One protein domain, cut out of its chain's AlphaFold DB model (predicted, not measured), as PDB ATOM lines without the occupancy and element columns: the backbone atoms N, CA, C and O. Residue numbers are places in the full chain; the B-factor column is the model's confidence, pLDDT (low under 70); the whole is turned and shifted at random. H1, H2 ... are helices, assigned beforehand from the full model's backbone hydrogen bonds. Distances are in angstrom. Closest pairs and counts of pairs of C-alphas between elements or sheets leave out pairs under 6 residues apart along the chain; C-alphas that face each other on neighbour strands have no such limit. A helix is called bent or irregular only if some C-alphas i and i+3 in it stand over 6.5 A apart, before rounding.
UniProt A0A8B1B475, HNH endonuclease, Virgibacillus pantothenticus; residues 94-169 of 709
ATOM      1  N   ASP A  94      42.080  70.996  42.451       82.94
ATOM      2  CA  ASP A  94      42.795  71.929  41.578       82.94
ATOM      3  C   ASP A  94      42.206  71.939  40.159       82.94
ATOM      4  O   ASP A  94      41.871  72.998  39.632       82.94
ATOM      5  N   PHE A  95      41.986  70.758  39.577       87.56
ATOM      6  CA  PHE A  95      41.382  70.621  38.252       87.56
ATOM      7  C   PHE A  95      39.951  71.184  38.213       87.56
ATOM      8  O   PHE A  95      39.601  71.929  37.298       87.56
ATOM      9  N   LEU A  96      39.127  70.875  39.222       83.88
ATOM     10  CA  LEU A  96      37.749  71.371  39.305       83.88
ATOM     11  C   LEU A  96      37.700  72.893  39.510       83.88
ATOM     12  O   LEU A  96      36.956  73.597  38.829       83.88
ATOM     13  N   SER A  97      38.496  73.417  40.440       82.19
ATOM     14  CA  SER A  97      38.477  74.838  40.807       82.19
ATOM     15  C   SER A  97      39.116  75.752  39.763       82.19
ATOM     16  O   SER A  97      38.710  76.907  39.654       82.19
ATOM     17  N   GLN A  98      40.086  75.257  38.986       87.94
ATOM     18  CA  GLN A  98      40.849  76.074  38.040       87.94
ATOM     19  C   GLN A  98      40.560  75.713  36.586       87.94
ATOM     20  O   GLN A  98      40.135  76.565  35.810       87.94
ATOM     21  N   ASP A  99      40.817  74.471  36.180       86.56
ATOM     22  CA  ASP A  99      40.794  74.086  34.765       86.56
ATOM     23  C   ASP A  99      39.369  74.013  34.224       86.56
ATOM     24  O   ASP A  99      39.061  74.598  33.186       86.56
ATOM     25  N   VAL A 100      38.480  73.352  34.965       83.88
ATOM     26  CA  VAL A 100      37.062  73.228  34.608       83.88
ATOM     27  C   VAL A 100      36.375  74.593  34.637       83.88
ATOM     28  O   VAL A 100      35.662  74.942  33.696       83.88
ATOM     29  N   GLN A 101      36.643  75.399  35.668       80.44
ATOM     30  CA  GLN A 101      36.087  76.746  35.793       80.44
ATOM     31  C   GLN A 101      36.495  77.651  34.618       80.44
ATOM     32  O   GLN A 101      35.629  78.240  33.969       80.44
ATOM     33  N   ARG A 102      37.793  77.692  34.281       88.19
ATOM     34  CA  ARG A 102      38.299  78.427  33.108       88.19
ATOM     35  C   ARG A 102      37.722  77.893  31.799       88.19
ATOM     36  O   ARG A 102      37.452  78.668  30.886       88.19
ATOM     37  N   GLY A 103      37.526  76.579  31.699       88.50
ATOM     38  CA  GLY A 103      36.885  75.944  30.550       88.50
ATOM     39  C   GLY A 103      35.464  76.462  30.319       88.50
ATOM     40  O   GLY A 103      35.119  76.794  29.188       88.50
ATOM     41  N   PHE A 104      34.666  76.595  31.383       88.69
ATOM     42  CA  PHE A 104      33.318  77.158  31.295       88.69
ATOM     43  C   PHE A 104      33.310  78.629  30.881       88.69
ATOM     44  O   PHE A 104      32.539  79.005  30.005       88.69
ATOM     45  N   GLU A 105      34.184  79.450  31.462       86.31
ATOM     46  CA  GLU A 105      34.312  80.869  31.093       86.31
ATOM     47  C   GLU A 105      34.713  81.038  29.624       86.31
ATOM     48  O   GLU A 105      34.130  81.841  28.900       86.31
ATOM     49  N   ARG A 106      35.655  80.217  29.150       91.50
ATOM     50  CA  ARG A 106      36.067  80.218  27.747       91.50
ATOM     51  C   ARG A 106      34.942  79.769  26.812       91.50
ATOM     52  O   ARG A 106      34.816  80.324  25.725       91.50
ATOM     53  N   MET A 107      34.147  78.774  27.208       84.38
ATOM     54  CA  MET A 107      33.001  78.312  26.419       84.38
ATOM     55  C   MET A 107      31.928  79.394  26.276       84.38
ATOM     56  O   MET A 107      31.448  79.600  25.169       84.38
ATOM     57  N   GLU A 108      31.592  80.112  27.351       86.12
ATOM     58  CA  GLU A 108      30.660  81.250  27.279       86.12
ATOM     59  C   GLU A 108      31.179  82.325  26.323       86.12
ATOM     60  O   GLU A 108      30.473  82.715  25.400       86.12
ATOM     61  N   GLN A 109      32.437  82.746  26.492       89.31
ATOM     62  CA  GLN A 109      33.035  83.801  25.670       89.31
ATOM     63  C   GLN A 109      33.064  83.447  24.182       89.31
ATOM     64  O   GLN A 109      32.739  84.288  23.346       89.31
ATOM     65  N   ILE A 110      33.459  82.215  23.842       89.94
ATOM     66  CA  ILE A 110      33.529  81.772  22.445       89.94
ATOM     67  C   ILE A 110      32.125  81.673  21.844       89.94
ATOM     68  O   ILE A 110      31.926  82.141  20.727       89.94
ATOM     69  N   THR A 111      31.157  81.088  22.556       86.69
ATOM     70  CA  THR A 111      29.796  80.932  22.025       86.69
ATOM     71  C   THR A 111      29.108  82.277  21.822       86.69
ATOM     72  O   THR A 111      28.517  82.477  20.763       86.69
ATOM     73  N   MET A 112      29.240  83.212  22.769       92.12
ATOM     74  CA  MET A 112      28.696  84.565  22.616       92.12
ATOM     75  C   MET A 112      29.319  85.271  21.411       92.12
ATOM     76  O   MET A 112      28.602  85.767  20.550       92.12
ATOM     77  N   ALA A 113      30.651  85.228  21.284       91.31
ATOM     78  CA  ALA A 113      31.346  85.856  20.163       91.31
ATOM     79  C   ALA A 113      30.923  85.278  18.801       91.31
ATOM     80  O   ALA A 113      30.697  86.035  17.860       91.31
ATOM     81  N   LEU A 114      30.783  83.951  18.694       87.69
ATOM     82  CA  LEU A 114      30.332  83.294  17.461       87.69
ATOM     83  C   LEU A 114      28.865  83.606  17.139       87.69
ATOM     84  O   LEU A 114      28.521  83.787  15.972       87.69
ATOM     85  N   THR A 115      28.005  83.674  18.157       92.62
ATOM     86  CA  THR A 115      26.588  84.033  18.003       92.62
ATOM     87  C   THR A 115      26.442  85.481  17.544       92.62
ATOM     88  O   THR A 115      25.701  85.745  16.597       92.62
ATOM     89  N   ASP A 116      27.195  86.405  18.144       92.69
ATOM     90  CA  ASP A 116      27.236  87.815  17.752       92.69
ATOM     91  C   ASP A 116      27.745  87.988  16.313       92.69
ATOM     92  O   ASP A 116      27.138  88.715  15.524       92.69
ATOM     93  N   GLU A 117      28.818  87.284  15.938       93.94
ATOM     94  CA  GLU A 117      29.373  87.309  14.580       93.94
ATOM     95  C   GLU A 117      28.366  86.778  13.547       93.94
ATOM     96  O   GLU A 117      28.095  87.435  12.537       93.94
ATOM     97  N   ALA A 118      27.753  85.621  13.809       90.50
ATOM     98  CA  ALA A 118      26.756  85.036  12.918       90.50
ATOM     99  C   ALA A 118      25.513  85.929  12.794       90.50
ATOM    100  O   ALA A 118      25.009  86.145  11.688       90.50
ATOM    101  N   ASN A 119      25.051  86.508  13.903       94.38
ATOM    102  CA  ASN A 119      23.943  87.456  13.897       94.38
ATOM    103  C   ASN A 119      24.284  88.727  13.115       94.38
ATOM    104  O   ASN A 119      23.418  89.219  12.390       94.38
ATOM    105  N   ALA A 120      25.517  89.235  13.182       93.06
ATOM    106  CA  ALA A 120      25.948  90.372  12.369       93.06
ATOM    107  C   ALA A 120      25.864  90.063  10.862       93.06
ATOM    108  O   ALA A 120      25.357  90.882  10.090       93.06
ATOM    109  N   VAL A 121      26.270  88.857  10.444       91.31
ATOM    110  CA  VAL A 121      26.123  88.398   9.052       91.31
ATOM    111  C   VAL A 121      24.647  88.260   8.665       91.31
ATOM    112  O   VAL A 121      24.249  88.780   7.624       91.31
ATOM    113  N   LEU A 122      23.809  87.639   9.504       88.44
ATOM    114  CA  LEU A 122      22.364  87.519   9.254       88.44
ATOM    115  C   LEU A 122      21.679  88.886   9.114       88.44
ATOM    116  O   LEU A 122      20.812  89.057   8.259       88.44
ATOM    117  N   HIS A 123      22.096  89.880   9.902       89.88
ATOM    118  CA  HIS A 123      21.581  91.246   9.787       89.88
ATOM    119  C   HIS A 123      21.957  91.902   8.459       89.88
ATOM    120  O   HIS A 123      21.150  92.658   7.922       89.88
ATOM    121  N   SER A 124      23.139  91.599   7.912       88.62
ATOM    122  CA  SER A 124      23.595  92.174   6.639       88.62
ATOM    123  C   SER A 124      22.765  91.744   5.423       88.62
ATOM    124  O   SER A 124      22.774  92.453   4.425       88.62
ATOM    125  N   VAL A 125      22.034  90.623   5.515       87.50
ATOM    126  CA  VAL A 125      21.185  90.066   4.437       87.50
ATOM    127  C   VAL A 125      19.682  90.148   4.739       87.50
ATOM    128  O   VAL A 125      18.854  89.587   4.015       87.50
ATOM    129  N   LYS A 126      19.310  90.812   5.840       84.88
ATOM    130  CA  LYS A 126      17.933  90.864   6.360       84.88
ATOM    131  C   LYS A 126      16.969  91.638   5.455       84.88
ATOM    132  O   LYS A 126      15.757  91.449   5.539       84.88
ATOM    133  N   ASP A 127      17.504  92.505   4.603       86.62
ATOM    134  CA  ASP A 127      16.785  93.237   3.559       86.62
ATOM    135  C   ASP A 127      16.255  92.319   2.446       86.62
ATOM    136  O   ASP A 127      15.224  92.618   1.846       86.62
ATOM    137  N   ILE A 128      16.919  91.186   2.205       87.81
ATOM    138  CA  ILE A 128      16.524  90.190   1.203       87.81
ATOM    139  C   ILE A 128      15.557  89.163   1.805       87.81
ATOM    140  O   ILE A 128      14.560  88.802   1.177       87.81
ATOM    141  N   VAL A 129      15.842  88.664   3.013       84.88
ATOM    142  CA  VAL A 129      15.029  87.629   3.667       84.88
ATOM    143  C   VAL A 129      15.044  87.778   5.190       84.88
ATOM    144  O   VAL A 129      16.087  87.970   5.808       84.88
ATOM    145  N   ASN A 130      13.871  87.677   5.824       85.44
ATOM    146  CA  ASN A 130      13.751  87.821   7.274       85.44
ATOM    147  C   ASN A 130      14.125  86.513   7.990       85.44
ATOM    148  O   ASN A 130      13.323  85.580   8.034       85.44
ATOM    149  N   ILE A 131      15.332  86.462   8.560       86.94
ATOM    150  CA  ILE A 131      15.842  85.320   9.332       86.94
ATOM    151  C   ILE A 131      15.872  85.706  10.822       86.94
ATOM    152  O   ILE A 131      16.378  86.782  11.150       86.94
ATOM    153  N   PRO A 132      15.336  84.871  11.733       87.50
ATOM    154  CA  PRO A 132      15.478  85.080  13.172       87.50
ATOM    155  C   PRO A 132      16.946  85.083  13.616       87.50
ATOM    156  O   PRO A 132      17.763  84.347  13.065       87.50
ATOM    157  N   ASN A 133      17.264  85.867  14.647       91.75
ATOM    158  CA  ASN A 133      18.586  85.828  15.268       91.75
ATOM    159  C   ASN A 133      18.824  84.466  15.928       91.75
ATOM    160  O   ASN A 133      17.899  83.850  16.462       91.75
ATOM    161  N   ILE A 134      20.078  84.034  15.925       93.12
ATOM    162  CA  ILE A 134      20.555  82.907  16.717       93.12
ATOM    163  C   ILE A 134      20.566  83.336  18.187       93.12
ATOM    164  O   ILE A 134      21.055  84.420  18.511       93.12
ATOM    165  N   ASP A 135      20.018  82.482  19.048       94.06
ATOM    166  CA  ASP A 135      19.968  82.653  20.499       94.06
ATOM    167  C   ASP A 135      20.882  81.619  21.165       94.06
ATOM    168  O   ASP A 135      20.749  80.415  20.930       94.06
ATOM    169  N   ASP A 136      21.816  82.088  21.987       93.38
ATOM    170  CA  ASP A 136      22.730  81.259  22.769       93.38
ATOM    171  C   ASP A 136      22.298  81.093  24.233       93.38
ATOM    172  O   ASP A 136      22.969  80.383  24.989       93.38
ATOM    173  N   GLY A 137      21.150  81.655  24.630       94.06
ATOM    174  CA  GLY A 137      20.634  81.600  25.999       94.06
ATOM    175  C   GLY A 137      20.545  80.181  26.568       94.06
ATOM    176  O   GLY A 137      21.031  79.929  27.669       94.06
ATOM    177  N   GLU A 138      20.030  79.212  25.799       92.69
ATOM    178  CA  GLU A 138      19.942  77.811  26.246       92.69
ATOM    179  C   GLU A 138      21.329  77.202  26.531       92.69
ATOM    180  O   GLU A 138      21.506  76.414  27.467       92.69
ATOM    181  N   PHE A 139      22.337  77.551  25.727       92.50
ATOM    182  CA  PHE A 139      23.705  77.093  25.949       92.50
ATOM    183  C   PHE A 139      24.303  77.750  27.194       92.50
ATOM    184  O   PHE A 139      24.875  77.049  28.035       92.50
ATOM    185  N   LEU A 140      24.140  79.067  27.341       92.25
ATOM    186  CA  LEU A 140      24.632  79.814  28.498       92.25
ATOM    187  C   LEU A 140      24.013  79.291  29.802       92.25
ATOM    188  O   LEU A 140      24.742  79.043  30.763       92.25
ATOM    189  N   ASP A 141      22.713  78.990  29.813       92.31
ATOM    190  CA  ASP A 141      22.032  78.372  30.954       92.31
ATOM    191  C   ASP A 141      22.628  77.004  31.318       92.31
ATOM    192  O   ASP A 141      22.855  76.704  32.499       92.31
ATOM    193  N   LYS A 142      22.951  76.170  30.319       89.25
ATOM    194  CA  LYS A 142      23.628  74.881  30.542       89.25
ATOM    195  C   LYS A 142      25.030  75.066  31.122       89.25
ATOM    196  O   LYS A 142      25.407  74.314  32.024       89.25
ATOM    197  N   VAL A 143      25.793  76.063  30.665       89.25
ATOM    198  CA  VAL A 143      27.125  76.354  31.221       89.25
ATOM    199  C   VAL A 143      27.021  76.861  32.661       89.25
ATOM    200  O   VAL A 143      27.761  76.392  33.529       89.25
ATOM    201  N   GLN A 144      26.059  77.731  32.964       90.75
ATOM    202  CA  GLN A 144      25.794  78.187  34.330       90.75
ATOM    203  C   GLN A 144      25.381  77.030  35.248       90.75
ATOM    204  O   GLN A 144      25.867  76.915  36.381       90.75
ATOM    205  N   HIS A 145      24.547  76.112  34.754       92.06
ATOM    206  CA  HIS A 145      24.212  74.888  35.477       92.06
ATOM    207  C   HIS A 145      25.455  74.022  35.741       92.06
ATOM    208  O   HIS A 145      25.652  73.552  36.864       92.06
ATOM    209  N   ALA A 146      26.338  73.862  34.754       85.81
ATOM    210  CA  ALA A 146      27.579  73.105  34.898       85.81
ATOM    211  C   ALA A 146      28.559  73.755  35.898       85.81
ATOM    212  O   ALA A 146      29.105  73.059  36.756       85.81
ATOM    213  N   LYS A 147      28.708  75.089  35.880       86.75
ATOM    214  CA  LYS A 147      29.461  75.851  36.897       86.75
ATOM    215  C   LYS A 147      28.903  75.616  38.302       86.75
ATOM    216  O   LYS A 147      29.659  75.378  39.247       86.75
ATOM    217  N   LYS A 148      27.573  75.627  38.450       90.31
ATOM    218  CA  LYS A 148      26.904  75.330  39.725       90.31
ATOM    219  C   LYS A 148      27.202  73.906  40.198       90.31
ATOM    220  O   LYS A 148      27.539  73.736  41.369       90.31
ATOM    221  N   LEU A 149      27.112  72.910  39.317       85.88
ATOM    222  CA  LEU A 149      27.458  71.521  39.639       85.88
ATOM    223  C   LEU A 149      28.930  71.384  40.053       85.88
ATOM    224  O   LEU A 149      29.226  70.707  41.035       85.88
ATOM    225  N   ASN A 150      29.846  72.062  39.362       87.56
ATOM    226  CA  ASN A 150      31.270  72.066  39.699       87.56
ATOM    227  C   ASN A 150      31.521  72.617  41.113       87.56
ATOM    228  O   ASN A 150      32.166  71.961  41.931       87.56
ATOM    229  N   ARG A 151      30.918  73.767  41.448       88.06
ATOM    230  CA  ARG A 151      30.980  74.335  42.805       88.06
ATOM    231  C   ARG A 151      30.409  73.378  43.852       88.06
ATOM    232  O   ARG A 151      31.037  73.164  44.884       88.06
ATOM    233  N   GLN A 152      29.254  72.772  43.581       87.19
ATOM    234  CA  GLN A 152      28.642  71.798  44.492       87.19
ATOM    235  C   GLN A 152      29.538  70.573  44.722       87.19
ATOM    236  O   GLN A 152      29.584  70.052  45.834       87.19
ATOM    237  N   THR A 153      30.262  70.113  43.701       83.06
ATOM    238  CA  THR A 153      31.226  69.011  43.834       83.06
ATOM    239  C   THR A 153      32.403  69.396  44.732       83.06
ATOM    240  O   THR A 153      32.766  68.620  45.615       83.06
ATOM    241  N   ILE A 154      32.950  70.607  44.585       84.81
ATOM    242  CA  ILE A 154      34.017  71.121  45.464       84.81
ATOM    243  C   ILE A 154      33.521  71.244  46.914       84.81
ATOM    244  O   ILE A 154      34.178  70.781  47.844       84.81
ATOM    245  N   GLU A 155      32.322  71.794  47.122       83.75
ATOM    246  CA  GLU A 155      31.716  71.912  48.457       83.75
ATOM    247  C   GLU A 155      31.515  70.544  49.123       83.75
ATOM    248  O   GLU A 155      31.807  70.380  50.313       83.75
ATOM    249  N   LYS A 156      31.061  69.543  48.357       82.00
ATOM    250  CA  LYS A 156      30.944  68.153  48.816       82.00
ATOM    251  C   LYS A 156      32.303  67.566  49.195       82.00
ATOM    252  O   LYS A 156      32.389  66.912  50.233       82.00
ATOM    253  N   LEU A 157      33.350  67.824  48.411       80.75
ATOM    254  CA  LEU A 157      34.713  67.371  48.708       80.75
ATOM    255  C   LEU A 157      35.220  67.952  50.036       80.75
ATOM    256  O   LEU A 157      35.715  67.214  50.887       80.75
ATOM    257  N   HIS A 158      35.019  69.251  50.267       82.06
ATOM    258  CA  HIS A 158      35.392  69.890  51.534       82.06
ATOM    259  C   HIS A 158      34.566  69.388  52.721       82.06
ATOM    260  O   HIS A 158      35.090  69.224  53.821       82.06
ATOM    261  N   ALA A 159      33.263  69.167  52.529       79.38
ATOM    262  CA  ALA A 159      32.400  68.615  53.570       79.38
ATOM    263  C   ALA A 159      32.823  67.190  53.950       79.38
ATOM    264  O   ALA A 159      32.895  66.869  55.136       79.38
ATOM    265  N   PHE A 160      33.161  66.370  52.955       79.31
ATOM    266  CA  PHE A 160      33.709  65.031  53.137       79.31
ATOM    267  C   PHE A 160      35.015  65.043  53.938       79.31
ATOM    268  O   PHE A 160      35.149  64.260  54.880       79.31
ATOM    269  N   ASP A 161      35.951  65.939  53.615       73.81
ATOM    270  CA  ASP A 161      37.230  66.036  54.325       73.81
ATOM    271  C   ASP A 161      37.042  66.448  55.794       73.81
ATOM    272  O   ASP A 161      37.526  65.772  56.706       73.81
ATOM    273  N   ARG A 162      36.244  67.499  56.044       73.81
ATOM    274  CA  ARG A 162      35.922  67.950  57.409       73.81
ATOM    275  C   ARG A 162      35.239  66.857  58.226       73.81
ATOM    276  O   ARG A 162      35.612  66.637  59.377       73.81
ATOM    277  N   HIS A 163      34.259  66.172  57.635       75.56
ATOM    278  CA  HIS A 163      33.500  65.110  58.296       75.56
ATOM    279  C   HIS A 163      34.391  63.934  58.691       75.56
ATOM    280  O   HIS A 163      34.363  63.499  59.839       75.56
ATOM    281  N   ASN A 164      35.219  63.436  57.771       70.88
ATOM    282  CA  ASN A 164      36.086  62.290  58.048       70.88
ATOM    283  C   ASN A 164      37.253  62.644  58.979       70.88
ATOM    284  O   ASN A 164      37.622  61.826  59.820       70.88
ATOM    285  N   THR A 165      37.788  63.865  58.897       73.31
ATOM    286  CA  THR A 165      38.820  64.344  59.827       73.31
ATOM    287  C   THR A 165      38.282  64.451  61.253       73.31
ATOM    288  O   THR A 165      38.928  63.975  62.185       73.31
ATOM    289  N   ALA A 166      37.077  65.002  61.441       71.25
ATOM    290  CA  ALA A 166      36.461  65.131  62.764       71.25
ATOM    291  C   ALA A 166      36.233  63.768  63.447       71.25
ATOM    292  O   ALA A 166      36.386  63.644  64.660       71.25
ATOM    293  N   LYS A 167      35.946  62.709  62.679       73.75
ATOM    294  CA  LYS A 167      35.788  61.350  63.228       73.75
ATOM    295  C   LYS A 167      37.069  60.763  63.826       73.75
ATOM    296  O   LYS A 167      36.987  59.842  64.635       73.75
ATOM    297  N   LEU A 168      38.244  61.278  63.462       74.25
ATOM    298  CA  LEU A 168      39.524  60.830  64.018       74.25
ATOM    299  C   LEU A 168      39.869  61.504  65.354       74.25
ATOM    300  O   LEU A 168      40.738  61.009  66.070       74.25
ATOM    301  N   GLU A 169      39.184  62.584  65.735       74.75
ATOM    302  CA  GLU A 169      39.459  63.316  66.977       74.75
ATOM    303  C   GLU A 169      39.265  62.452  68.245       74.75
ATOM    304  O   GLU A 169      40.177  62.407  69.078       74.75
TER     305      GLU A 169
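AT A GLANCE: This is residues 94 to 169 of the 709 residues of the protein "HNH endonuclease" of Virgibacillus pantothenticus (UniProt A0A8B1B475). A long, thin helical hairpin: H1 and H2 run side by side in opposite ways but shifted lengthwise, and the link, residues 125 to 136, folds back along H1 before H2 begins. Residues 155 to 169 stick out at one end, residues 124 to 129 at the other. The printed part has 76 residues, with two named helices, H1 then H2, and no named strand; the class is all helix. It is extended, a rod of 75 by 17 by 7 A, with a radius of gyration of the C-alphas of 20.2 A.

IN THESE COORDINATES: H1, residues 94 to 124, is 44.7 A long and starts at C-alpha 94 (42.795, 71.929, 41.578). It is only just irregular: C-alphas 97 and 100 are 6.6 A apart. H2, residues 137 to 166, is 43.3 A long and ends at C-alpha 166 (36.461, 65.131, 62.764).

HOW THE PARTS SIT: H1, with residues 96 to 108 alone, touches residues 140 to 154 of H2; the closest C-alphas, of Phe 104 and Val 143, are 6.2 A apart. The tilt is shallow, 6 degrees, opposite ways. Every O i to N i+4 pair is within hydrogen-bond range in H2, and 25 of 27 in H1.

THE WHOLE: The C-alphas farthest apart, of Ile 128 and Glu 169, are 74.7 A apart. The 12-residue link is long. The printed part has no cut, and no printed residue is under 70 in pLDDT.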